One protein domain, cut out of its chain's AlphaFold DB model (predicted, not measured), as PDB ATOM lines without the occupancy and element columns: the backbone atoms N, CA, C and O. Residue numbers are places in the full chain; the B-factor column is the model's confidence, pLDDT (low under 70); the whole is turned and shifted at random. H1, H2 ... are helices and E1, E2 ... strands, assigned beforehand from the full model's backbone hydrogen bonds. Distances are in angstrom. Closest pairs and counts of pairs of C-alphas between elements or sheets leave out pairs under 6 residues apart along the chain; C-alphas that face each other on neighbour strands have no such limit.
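AT A GLANCE: This is residues 5 to 78 of the 79 residues of an uncharacterized protein of Bacteroides uniformis (UniProt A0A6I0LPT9). Look for a long two-stranded ribbon, E1 and E2, that forms an arm, with a small head at one end made of two helices, H1 and H2, that cross nearly at right angles. The first and last printed residues, Lys 5 and Leu 78, lie side by side at the far tip of the arm, their C-alphas 5.4 A apart, and the long link from H1 to H2, 11 residues, loops out at the head. There are 74 residues printed, with two named strands and two named helices in the order E1, H1, H2, E2; the sheet's order is E1 - E2, antiparallel, and the class is mixed, helices and strands. The whole is loose, with a radius of gyration of the C-alphas of 15.7 A, and elongated, spanning 54 by 28 by 19 A, with the arm making much of the length.

IN THESE COORDINATES: Find C-alpha 5 at (447.190, 358.191, 498.297); from there E1, residues 5 to 14, runs 29.5 A to C-alpha 14. Its partner E2 covers residues 67 to 77 and measures 28.8 A, ending with C-alpha 77 at (442.984, 355.769, 500.007); it bends by 58 degrees at residue 74. In the head, find C-alpha 24 at (476.248, 370.258, 536.288), where H1, residues 24 to 35, begins its 16.2 A. H2, residues 47 to 59, is the longest helix by residues, at 13, and runs 18.4 A.

HOW THE PARTS SIT: Begin with E1 and E2, which are antiparallel neighbours with 166 degrees between their N-to-C directions. Look at N 12 and O 69, 2.9 A apart, and N 71 and O 10, also 2.9 A apart, both within hydrogen-bond range. Nearer the bend, the C-alphas of Thr 8 and Asp 74 face each other at 4.9 A, and those of Val 9 and Ile 72 at 4.5 A. Move on to the helices: H1 and H2 touch, their closest C-alphas being those of Ala 29 and Lys 48, 4.6 A apart. Their lines are about perpendicular, at 79 degrees, and their centres are 9.6 A apart. In H1 and H2 every O i to N i+4 pair is within hydrogen-bond range. E1 and H2 are apart, and H1 and E2 are apart.

THE WHOLE: The two C-alphas farthest apart are those of Asp 24 and Leu 78, at 54.1 A, while those of Lys 5 and Leu 78, the first and last printed, are 5.4 A apart. The printed part has no cut. The link from H1 to H2, with 11 residues, is long; those from E1 to H1, with 9, and from H2 to E2, with 7, are short. The mean pLDDT of the printed part is 94.1, and one printed residue, Leu 78, is under 70.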
ATOM      1  N   LYS A   5     447.026 356.846 498.839       94.25
ATOM      2  CA  LYS A   5     447.190 358.191 498.297       94.25
ATOM      3  C   LYS A   5     448.097 359.015 499.203       94.25
ATOM      4  O   LYS A   5     449.116 359.512 498.738       94.25
ATOM      5  N   ASP A   6     447.745 359.081 500.485       95.25
ATOM      6  CA  ASP A   6     448.481 359.820 501.506       95.25
ATOM      7  C   ASP A   6     448.543 358.987 502.793       95.25
ATOM      8  O   ASP A   6     447.549 358.388 503.209       95.25
ATOM      9  N   LEU A   7     449.721 358.930 503.413       96.12
ATOM     10  CA  LEU A   7     449.965 358.225 504.667       96.12
ATOM     11  C   LEU A   7     450.823 359.114 505.566       96.12
ATOM     12  O   LEU A   7     451.952 359.446 505.204       96.12
ATOM     13  N   THR A   8     450.312 359.453 506.747       97.31
ATOM     14  CA  THR A   8     451.084 360.128 507.794       97.31
ATOM     15  C   THR A   8     451.279 359.167 508.953       97.31
ATOM     16  O   THR A   8     450.317 358.655 509.523       97.31
ATOM     17  N   VAL A   9     452.543 358.918 509.290       96.44
ATOM     18  CA  VAL A   9     452.930 358.071 510.416       96.44
ATOM     19  C   VAL A   9     453.777 358.894 511.362       96.44
ATOM     20  O   VAL A   9     454.781 359.477 510.951       96.44
ATOM     21  N   LYS A  10     453.394 358.895 512.631       96.75
ATOM     22  CA  LYS A  10     454.255 359.336 513.713       96.75
ATOM     23  C   LYS A  10     455.052 358.142 514.210       96.75
ATOM     24  O   LYS A  10     454.504 357.081 514.501       96.75
ATOM     25  N   VAL A  11     456.362 358.330 514.296       94.56
ATOM     26  CA  VAL A  11     457.286 357.338 514.839       94.56
ATOM     27  C   VAL A  11     457.724 357.814 516.212       94.56
ATOM     28  O   VAL A  11     458.180 358.948 516.360       94.56
ATOM     29  N   THR A  12     457.600 356.942 517.203       94.69
ATOM     30  CA  THR A  12     458.172 357.145 518.532       94.69
ATOM     31  C   THR A  12     459.253 356.097 518.733       94.69
ATOM     32  O   THR A  12     459.017 354.915 518.500       94.69
ATOM     33  N   TYR A  13     460.443 356.513 519.154       94.00
ATOM     34  CA  TYR A  13     461.527 355.593 519.482       94.00
ATOM     35  C   TYR A  13     462.045 355.873 520.890       94.00
ATOM     36  O   TYR A  13     462.052 357.016 521.346       94.00
ATOM     37  N   THR A  14     462.450 354.813 521.589       94.38
ATOM     38  CA  THR A  14     462.942 354.901 522.969       94.38
ATOM     39  C   THR A  14     464.411 354.509 523.032       94.38
ATOM     40  O   THR A  14     464.773 353.393 522.664       94.38
ATOM     41  N   VAL A  15     465.250 355.413 523.543       95.50
ATOM     42  CA  VAL A  15     466.676 355.170 523.814       95.50
ATOM     43  C   VAL A  15     466.894 355.124 525.322       95.50
ATOM     44  O   VAL A  15     466.439 356.002 526.055       95.50
ATOM     45  N   GLY A  16     467.597 354.094 525.788       94.25
ATOM     46  CA  GLY A  16     468.014 353.953 527.179       94.25
ATOM     47  C   GLY A  16     469.516 354.149 527.294       94.25
ATOM     48  O   GLY A  16     470.280 353.416 526.675       94.25
ATOM     49  N   LEU A  17     469.943 355.108 528.112       94.00
ATOM     50  CA  LEU A  17     471.355 355.342 528.406       94.00
ATOM     51  C   LEU A  17     471.656 354.973 529.864       94.00
ATOM     52  O   LEU A  17     470.820 355.158 530.746       94.00
ATOM     53  N   SER A  18     472.847 354.439 530.125       93.88
ATOM     54  CA  SER A  18     473.326 354.085 531.472       93.88
ATOM     55  C   SER A  18     474.693 354.715 531.726       93.88
ATOM     56  O   SER A  18     475.468 354.884 530.790       93.88
ATOM     57  N   ASP A  19     474.971 355.071 532.984       95.75
ATOM     58  CA  ASP A  19     476.260 355.618 533.443       95.75
ATOM     59  C   ASP A  19     476.767 356.846 532.655       95.75
ATOM     60  O   ASP A  19     477.970 357.051 532.473       95.75
ATOM     61  N   VAL A  20     475.843 357.694 532.194       96.31
ATOM     62  CA  VAL A  20     476.165 358.901 531.427       96.31
ATOM     63  C   VAL A  20     476.728 359.985 532.343       96.31
ATOM     64  O   VAL A  20     476.076 360.416 533.294       96.31
ATOM     65  N   GLN A  21     477.929 360.465 532.027       97.12
ATOM     66  CA  GLN A  21     478.510 361.642 532.666       97.12
ATOM     67  C   GLN A  21     478.099 362.904 531.910       97.12
ATOM     68  O   GLN A  21     478.274 362.993 530.697       97.12
ATOM     69  N   VAL A  22     477.588 363.892 532.641       97.75
ATOM     70  CA  VAL A  22     477.171 365.195 532.109       97.75
ATOM     71  C   VAL A  22     477.744 366.320 532.972       97.75
ATOM     72  O   VAL A  22     478.182 366.079 534.098       97.75
ATOM     73  N   SER A  23     477.759 367.548 532.454       98.25
ATOM     74  CA  SER A  23     478.076 368.728 533.265       98.25
ATOM     75  C   SER A  23     476.943 369.043 534.251       98.25
ATOM     76  O   SER A  23     475.795 368.655 534.029       98.25
ATOM     77  N   ASP A  24     477.250 369.802 535.309       98.38
ATOM     78  CA  ASP A  24     476.248 370.258 536.288       98.38
ATOM     79  C   ASP A  24     475.096 371.022 535.611       98.38
ATOM     80  O   ASP A  24     473.928 370.821 535.936       98.38
ATOM     81  N   GLU A  25     475.417 371.850 534.614       98.06
ATOM     82  CA  GLU A  25     474.439 372.628 533.847       98.06
ATOM     83  C   GLU A  25     473.448 371.732 533.089       98.06
ATOM     84  O   GLU A  25     472.236 371.933 533.177       98.06
ATOM     85  N   VAL A  26     473.950 370.707 532.392       98.31
ATOM     86  CA  VAL A  26     473.113 369.740 531.665       98.31
ATOM     87  C   VAL A  26     472.280 368.913 532.641       98.31
ATOM     88  O   VAL A  26     471.091 368.701 532.404       98.31
ATOM     89  N   TYR A  27     472.869 368.479 533.759       98.25
ATOM     90  CA  TYR A  27     472.142 367.751 534.795       98.25
ATOM     91  C   TYR A  27     470.954 368.567 535.326       98.25
ATOM     92  O   TYR A  27     469.823 368.077 535.370       98.25
ATOM     93  N   GLU A  28     471.186 369.832 535.690       98.12
ATOM     94  CA  GLU A  28     470.129 370.723 536.171       98.12
ATOM     95  C   GLU A  28     469.057 370.994 535.110       98.12
ATOM     96  O   GLU A  28     467.872 371.085 535.444       98.12
ATOM     97  N   ALA A  29     469.456 371.145 533.847       97.69
ATOM     98  CA  ALA A  29     468.554 371.353 532.722       97.69
ATOM     99  C   ALA A  29     467.611 370.154 532.519       97.69
ATOM    100  O   ALA A  29     466.387 370.323 532.514       97.69
ATOM    101  N   LEU A  30     468.166 368.940 532.439       97.56
ATOM    102  CA  LEU A  30     467.402 367.698 532.288       97.56
ATOM    103  C   LEU A  30     466.481 367.453 533.492       97.56
ATOM    104  O   LEU A  30     465.292 367.186 533.309       97.56
ATOM    105  N   SER A  31     466.994 367.618 534.719       97.50
ATOM    106  CA  SER A  31     466.193 367.479 535.944       97.50
ATOM    107  C   SER A  31     465.030 368.471 535.961       97.50
ATOM    108  O   SER A  31     463.911 368.101 536.303       97.50
ATOM    109  N   ASN A  32     465.253 369.722 535.543       96.25
ATOM    110  CA  ASN A  32     464.193 370.724 535.521       96.25
ATOM    111  C   ASN A  32     463.078 370.388 534.523       96.25
ATOM    112  O   ASN A  32     461.907 370.617 534.825       96.25
ATOM    113  N   CYS A  33     463.432 369.860 533.350       96.50
ATOM    114  CA  CYS A  33     462.448 369.410 532.370       96.50
ATOM    115  C   CYS A  33     461.656 368.212 532.908       96.50
ATOM    116  O   CYS A  33     460.429 368.195 532.808       96.50
ATOM    117  N   TYR A  34     462.333 367.250 533.546       96.94
ATOM    118  CA  TYR A  34     461.688 366.107 534.196       96.94
ATOM    119  C   TYR A  34     460.678 366.539 535.265       96.94
ATOM    120  O   TYR A  34     459.513 366.146 535.199       96.94
ATOM    121  N   ASP A  35     461.078 367.430 536.177       96.81
ATOM    122  CA  ASP A  35     460.221 367.938 537.255       96.81
ATOM    123  C   ASP A  35     458.968 368.669 536.730       96.81
ATOM    124  O   ASP A  35     457.945 368.742 537.412       96.81
ATOM    125  N   LYS A  36     459.025 369.196 535.499       94.38
ATOM    126  CA  LYS A  36     457.911 369.863 534.802       94.38
ATOM    127  C   LYS A  36     457.064 368.928 533.930       94.38
ATOM    128  O   LYS A  36     456.159 369.399 533.240       94.38
ATOM    129  N   GLY A  37     457.320 367.622 533.957       95.19
ATOM    130  CA  GLY A  37     456.562 366.617 533.205       95.19
ATOM    131  C   GLY A  37     457.332 365.943 532.070       95.19
ATOM    132  O   GLY A  37     456.725 365.224 531.280       95.19
ATOM    133  N   GLY A  38     458.644 366.168 531.972       93.38
ATOM    134  CA  GLY A  38     459.552 365.422 531.095       93.38
ATOM    135  C   GLY A  38     459.489 365.783 529.613       93.38
ATOM    136  O   GLY A  38     460.171 365.149 528.815       93.38
ATOM    137  N   LYS A  39     458.699 366.789 529.227       93.31
ATOM    138  CA  LYS A  39     458.680 367.296 527.852       93.31
ATOM    139  C   LYS A  39     459.775 368.338 527.671       93.31
ATOM    140  O   LYS A  39     459.867 369.268 528.467       93.31
ATOM    141  N   VAL A  40     460.555 368.184 526.608       94.50
ATOM    142  CA  VAL A  40     461.573 369.145 526.181       94.50
ATOM    143  C   VAL A  40     461.134 369.696 524.833       94.50
ATOM    144  O   VAL A  40     460.904 368.925 523.903       94.50
ATOM    145  N   ASP A  41     460.947 371.010 524.765       92.38
ATOM    146  CA  ASP A  41     460.607 371.717 523.533       92.38
ATOM    147  C   ASP A  41     461.903 372.240 522.887       92.38
ATOM    148  O   ASP A  41     462.564 373.092 523.491       92.38
ATOM    149  N   PRO A  42     462.287 371.745 521.694       89.31
ATOM    150  CA  PRO A  42     463.504 372.182 521.012       89.31
ATOM    151  C   PRO A  42     463.491 373.659 520.621       89.31
ATOM    152  O   PRO A  42     464.552 374.270 520.504       89.31
ATOM    153  N   ASP A  43     462.301 374.234 520.440       90.69
ATOM    154  CA  ASP A  43     462.114 375.624 520.028       90.69
ATOM    155  C   ASP A  43     461.893 376.559 521.231       90.69
ATOM    156  O   ASP A  43     461.531 377.731 521.079       90.69
ATOM    157  N   SER A  44     462.106 376.059 522.454       89.06
ATOM    158  CA  SER A  44     461.947 376.852 523.668       89.06
ATOM    159  C   SER A  44     462.969 377.984 523.757       89.06
ATOM    160  O   SER A  44     464.169 377.804 523.564       89.06
ATOM    161  N   PHE A  45     462.502 379.161 524.175       86.56
ATOM    162  CA  PHE A  45     463.362 380.300 524.523       86.56
ATOM    163  C   PHE A  45     463.866 380.246 525.977       86.56
ATOM    164  O   PHE A  45     464.499 381.190 526.451       86.56
ATOM    165  N   ASN A  46     463.542 379.187 526.726       90.94
ATOM    166  CA  ASN A  46     464.064 378.976 528.069       90.94
ATOM    167  C   ASN A  46     465.444 378.319 527.992       90.94
ATOM    168  O   ASN A  46     465.551 377.176 527.561       90.94
ATOM    169  N   ASN A  47     466.472 378.998 528.508       89.44
ATOM    170  CA  ASN A  47     467.849 378.496 528.483       89.44
ATOM    171  C   ASN A  47     467.991 377.055 529.004       89.44
ATOM    172  O   ASN A  47     468.753 376.291 528.434       89.44
ATOM    173  N   LYS A  48     467.250 376.652 530.050       91.12
ATOM    174  CA  LYS A  48     467.333 375.278 530.578       91.12
ATOM    175  C   LYS A  48     466.738 374.248 529.619       91.12
ATOM    176  O   LYS A  48     467.299 373.170 529.475       91.12
ATOM    177  N   GLU A  49     465.618 374.559 528.974       93.75
ATOM    178  CA  GLU A  49     465.032 373.657 527.970       93.75
ATOM    179  C   GLU A  49     465.905 373.595 526.715       93.75
ATOM    180  O   GLU A  49     466.095 372.509 526.179       93.75
ATOM    181  N   GLN A  50     466.521 374.712 526.319       95.69
ATOM    182  CA  GLN A  50     467.474 374.747 525.213       95.69
ATOM    183  C   GLN A  50     468.704 373.873 525.498       95.69
ATOM    184  O   GLN A  50     469.011 372.989 524.705       95.69
ATOM    185  N   THR A  51     469.348 374.031 526.662       96.94
ATOM    186  CA  THR A  51     470.483 373.184 527.063       96.94
ATOM    187  C   THR A  51     470.108 371.700 527.094       96.94
ATOM    188  O   THR A  51     470.874 370.857 526.630       96.94
ATOM    189  N   ALA A  52     468.929 371.358 527.631       97.31
ATOM    190  CA  ALA A  52     468.446 369.979 527.639       97.31
ATOM    191  C   ALA A  52     468.217 369.455 526.213       97.31
ATOM    192  O   ALA A  52     468.626 368.338 525.907       97.31
ATOM    193  N   SER A  53     467.589 370.255 525.348       96.62
ATOM    194  CA  SER A  53     467.308 369.876 523.964       96.62
ATOM    195  C   SER A  53     468.583 369.650 523.162       96.62
ATOM    196  O   SER A  53     468.675 368.643 522.469       96.62
ATOM    197  N   GLU A  54     469.558 370.554 523.262       96.75
ATOM    198  CA  GLU A  54     470.847 370.441 522.572       96.75
ATOM    199  C   GLU A  54     471.577 369.164 522.993       96.75
ATOM    200  O   GLU A  54     472.002 368.367 522.154       96.75
ATOM    201  N   TRP A  55     471.647 368.911 524.302       97.62
ATOM    202  CA  TRP A  55     472.278 367.697 524.798       97.62
ATOM    203  C   TRP A  55     471.544 366.437 524.318       97.62
ATOM    204  O   TRP A  55     472.189 365.497 523.854       97.62
ATOM    205  N   LEU A  56     470.208 366.414 524.375       96.44
ATOM    206  CA  LEU A  56     469.418 365.275 523.902       96.44
ATOM    207  C   LEU A  56     469.608 365.041 522.399       96.44
ATOM    208  O   LEU A  56     469.787 363.894 522.004       96.44
ATOM    209  N   SER A  57     469.633 366.084 521.564       94.88
ATOM    210  CA  SER A  57     469.849 365.920 520.119       94.88
ATOM    211  C   SER A  57     471.225 365.348 519.777       94.88
ATOM    212  O   SER A  57     471.355 364.603 518.807       94.88
ATOM    213  N   ASP A  58     472.235 365.657 520.591       95.31
ATOM    214  CA  ASP A  58     473.609 365.193 520.386       95.31
ATOM    215  C   ASP A  58     473.849 363.755 520.875       95.31
ATOM    216  O   ASP A  58     474.823 363.135 520.456       95.31
ATOM    217  N   HIS A  59     472.998 363.229 521.765       94.56
ATOM    218  CA  HIS A  59     473.230 361.946 522.451       94.56
ATOM    219  C   HIS A  59     472.119 360.910 522.243       94.56
ATOM    220  O   HIS A  59     472.300 359.746 522.598       94.56
ATOM    221  N   ILE A  60     470.965 361.314 521.711       94.88
ATOM    222  CA  ILE A  60     469.822 360.439 521.452       94.88
ATOM    223  C   ILE A  60     469.637 360.316 519.946       94.88
ATOM    224  O   ILE A  60     469.297 361.280 519.257       94.88
ATOM    225  N   HIS A  61     469.845 359.108 519.431       92.50
ATOM    226  CA  HIS A  61     469.726 358.825 518.009       92.50
ATOM    227  C   HIS A  61     468.793 357.649 517.761       92.50
ATOM    228  O   HIS A  61     468.776 356.671 518.503       92.50
ATOM    229  N   GLU A  62     468.051 357.715 516.656       93.06
ATOM    230  CA  GLU A  62     467.139 356.645 516.235       93.06
ATOM    231  C   GLU A  62     467.860 355.297 516.063       93.06
ATOM    232  O   GLU A  62     467.289 354.245 516.335       93.06
ATOM    233  N   ALA A  63     469.134 355.318 515.657       91.44
ATOM    234  CA  ALA A  63     469.949 354.114 515.504       91.44
ATOM    235  C   ALA A  63     470.228 353.384 516.833       91.44
ATOM    236  O   ALA A  63     470.514 352.188 516.810       91.44
ATOM    237  N   ASP A  64     470.113 354.086 517.963       90.12
ATOM    238  CA  ASP A  64     470.337 353.555 519.312       90.12
ATOM    239  C   ASP A  64     469.023 353.147 519.999       90.12
ATOM    240  O   ASP A  64     468.999 352.816 521.187       90.12
ATOM    241  N   ALA A  65     467.906 353.195 519.267       92.12
ATOM    242  CA  ALA A  65     466.604 352.850 519.803       92.12
ATOM    243  C   ALA A  65     466.540 351.370 520.202       92.12
ATOM    244  O   ALA A  65     466.946 350.469 519.466       92.12
ATOM    245  N   MET A  66     465.996 351.131 521.393       87.06
ATOM    246  CA  MET A  66     465.712 349.788 521.893       87.06
ATOM    247  C   MET A  66     464.334 349.310 521.435       87.06
ATOM    248  O   MET A  66     464.156 348.119 521.199       87.06
ATOM    249  N   ASP A  67     463.392 350.246 521.286       90.12
ATOM    250  CA  ASP A  67     462.004 349.999 520.905       90.12
ATOM    251  C   ASP A  67     461.489 351.104 519.966       90.12
ATOM    252  O   ASP A  67     461.842 352.280 520.122       90.12
ATOM    253  N   TRP A  68     460.606 350.718 519.038       92.81
ATOM    254  CA  TRP A  68     459.895 351.612 518.118       92.81
ATOM    255  C   TRP A  68     458.386 351.384 518.201       92.81
ATOM    256  O   TRP A  68     457.917 350.247 518.247       92.81
ATOM    257  N   GLU A  69     457.632 352.474 518.134       94.94
ATOM    258  CA  GLU A  69     456.177 352.491 518.026       94.94
ATOM    259  C   GLU A  69     455.765 353.355 516.828       94.94
ATOM    260  O   GLU A  69     456.362 354.401 516.559       94.94
ATOM    261  N   TYR A  70     454.755 352.891 516.092       95.25
ATOM    262  CA  TYR A  70     454.239 353.554 514.898       95.25
ATOM    263  C   TYR A  70     452.761 353.867 515.079       95.25
ATOM    264  O   TYR A  70     451.944 352.952 515.200       95.25
ATOM    265  N   ASP A  71     452.424 355.147 514.990       95.81
ATOM    266  CA  ASP A  71     451.054 355.639 515.006       95.81
ATOM    267  C   ASP A  71     450.679 356.130 513.607       95.81
ATOM    268  O   ASP A  71     451.282 357.066 513.084       95.81
ATOM    269  N   ILE A  72     449.677 355.507 512.981       95.81
ATOM    270  CA  ILE A  72     449.088 356.027 511.740       95.81
ATOM    271  C   ILE A  72     448.154 357.176 512.126       95.81
ATOM    272  O   ILE A  72     447.060 356.940 512.636       95.81
ATOM    273  N   GLU A  73     448.598 358.412 511.900       96.38
ATOM    274  CA  GLU A  73     447.833 359.619 512.235       96.38
ATOM    275  C   GLU A  73     446.853 360.010 511.122       96.38
ATOM    276  O   GLU A  73     445.779 360.533 511.412       96.38
ATOM    277  N   ASP A  74     447.195 359.721 509.862       93.06
ATOM    278  CA  ASP A  74     446.311 359.931 508.711       93.06
ATOM    279  C   ASP A  74     446.504 358.836 507.654       93.06
ATOM    280  O   ASP A  74     447.622 358.379 507.392       93.06
ATOM    281  N   PHE A  75     445.398 358.422 507.039       94.56
ATOM    282  CA  PHE A  75     445.346 357.406 506.000       94.56
ATOM    283  C   PHE A  75     444.275 357.771 504.968       94.56
ATOM    284  O   PHE A  75     443.077 357.668 505.239       94.56
ATOM    285  N   ASN A  76     444.715 358.139 503.763       89.88
ATOM    286  CA  ASN A  76     443.836 358.404 502.630       89.88
ATOM    287  C   ASN A  76     444.059 357.370 501.524       89.88
ATOM    288  O   ASN A  76     445.157 357.241 500.973       89.88
ATOM    289  N   ASP A  77     442.994 356.665 501.159       83.56
ATOM    290  CA  ASP A  77     442.984 355.769 500.007       83.56
ATOM    291  C   ASP A  77     442.711 356.543 498.705       83.56
ATOM    292  O   ASP A  77     442.198 357.666 498.700       83.56
ATOM    293  N   LEU A  78     443.082 355.940 497.575       67.75
ATOM    294  CA  LEU A  78     442.538 356.338 496.279       67.75
ATOM    295  C   LEU A  78     441.126 355.742 496.185       67.75
ATOM    296  O   LEU A  78     441.010 354.517 496.150       67.75
TER     297      LEU A  78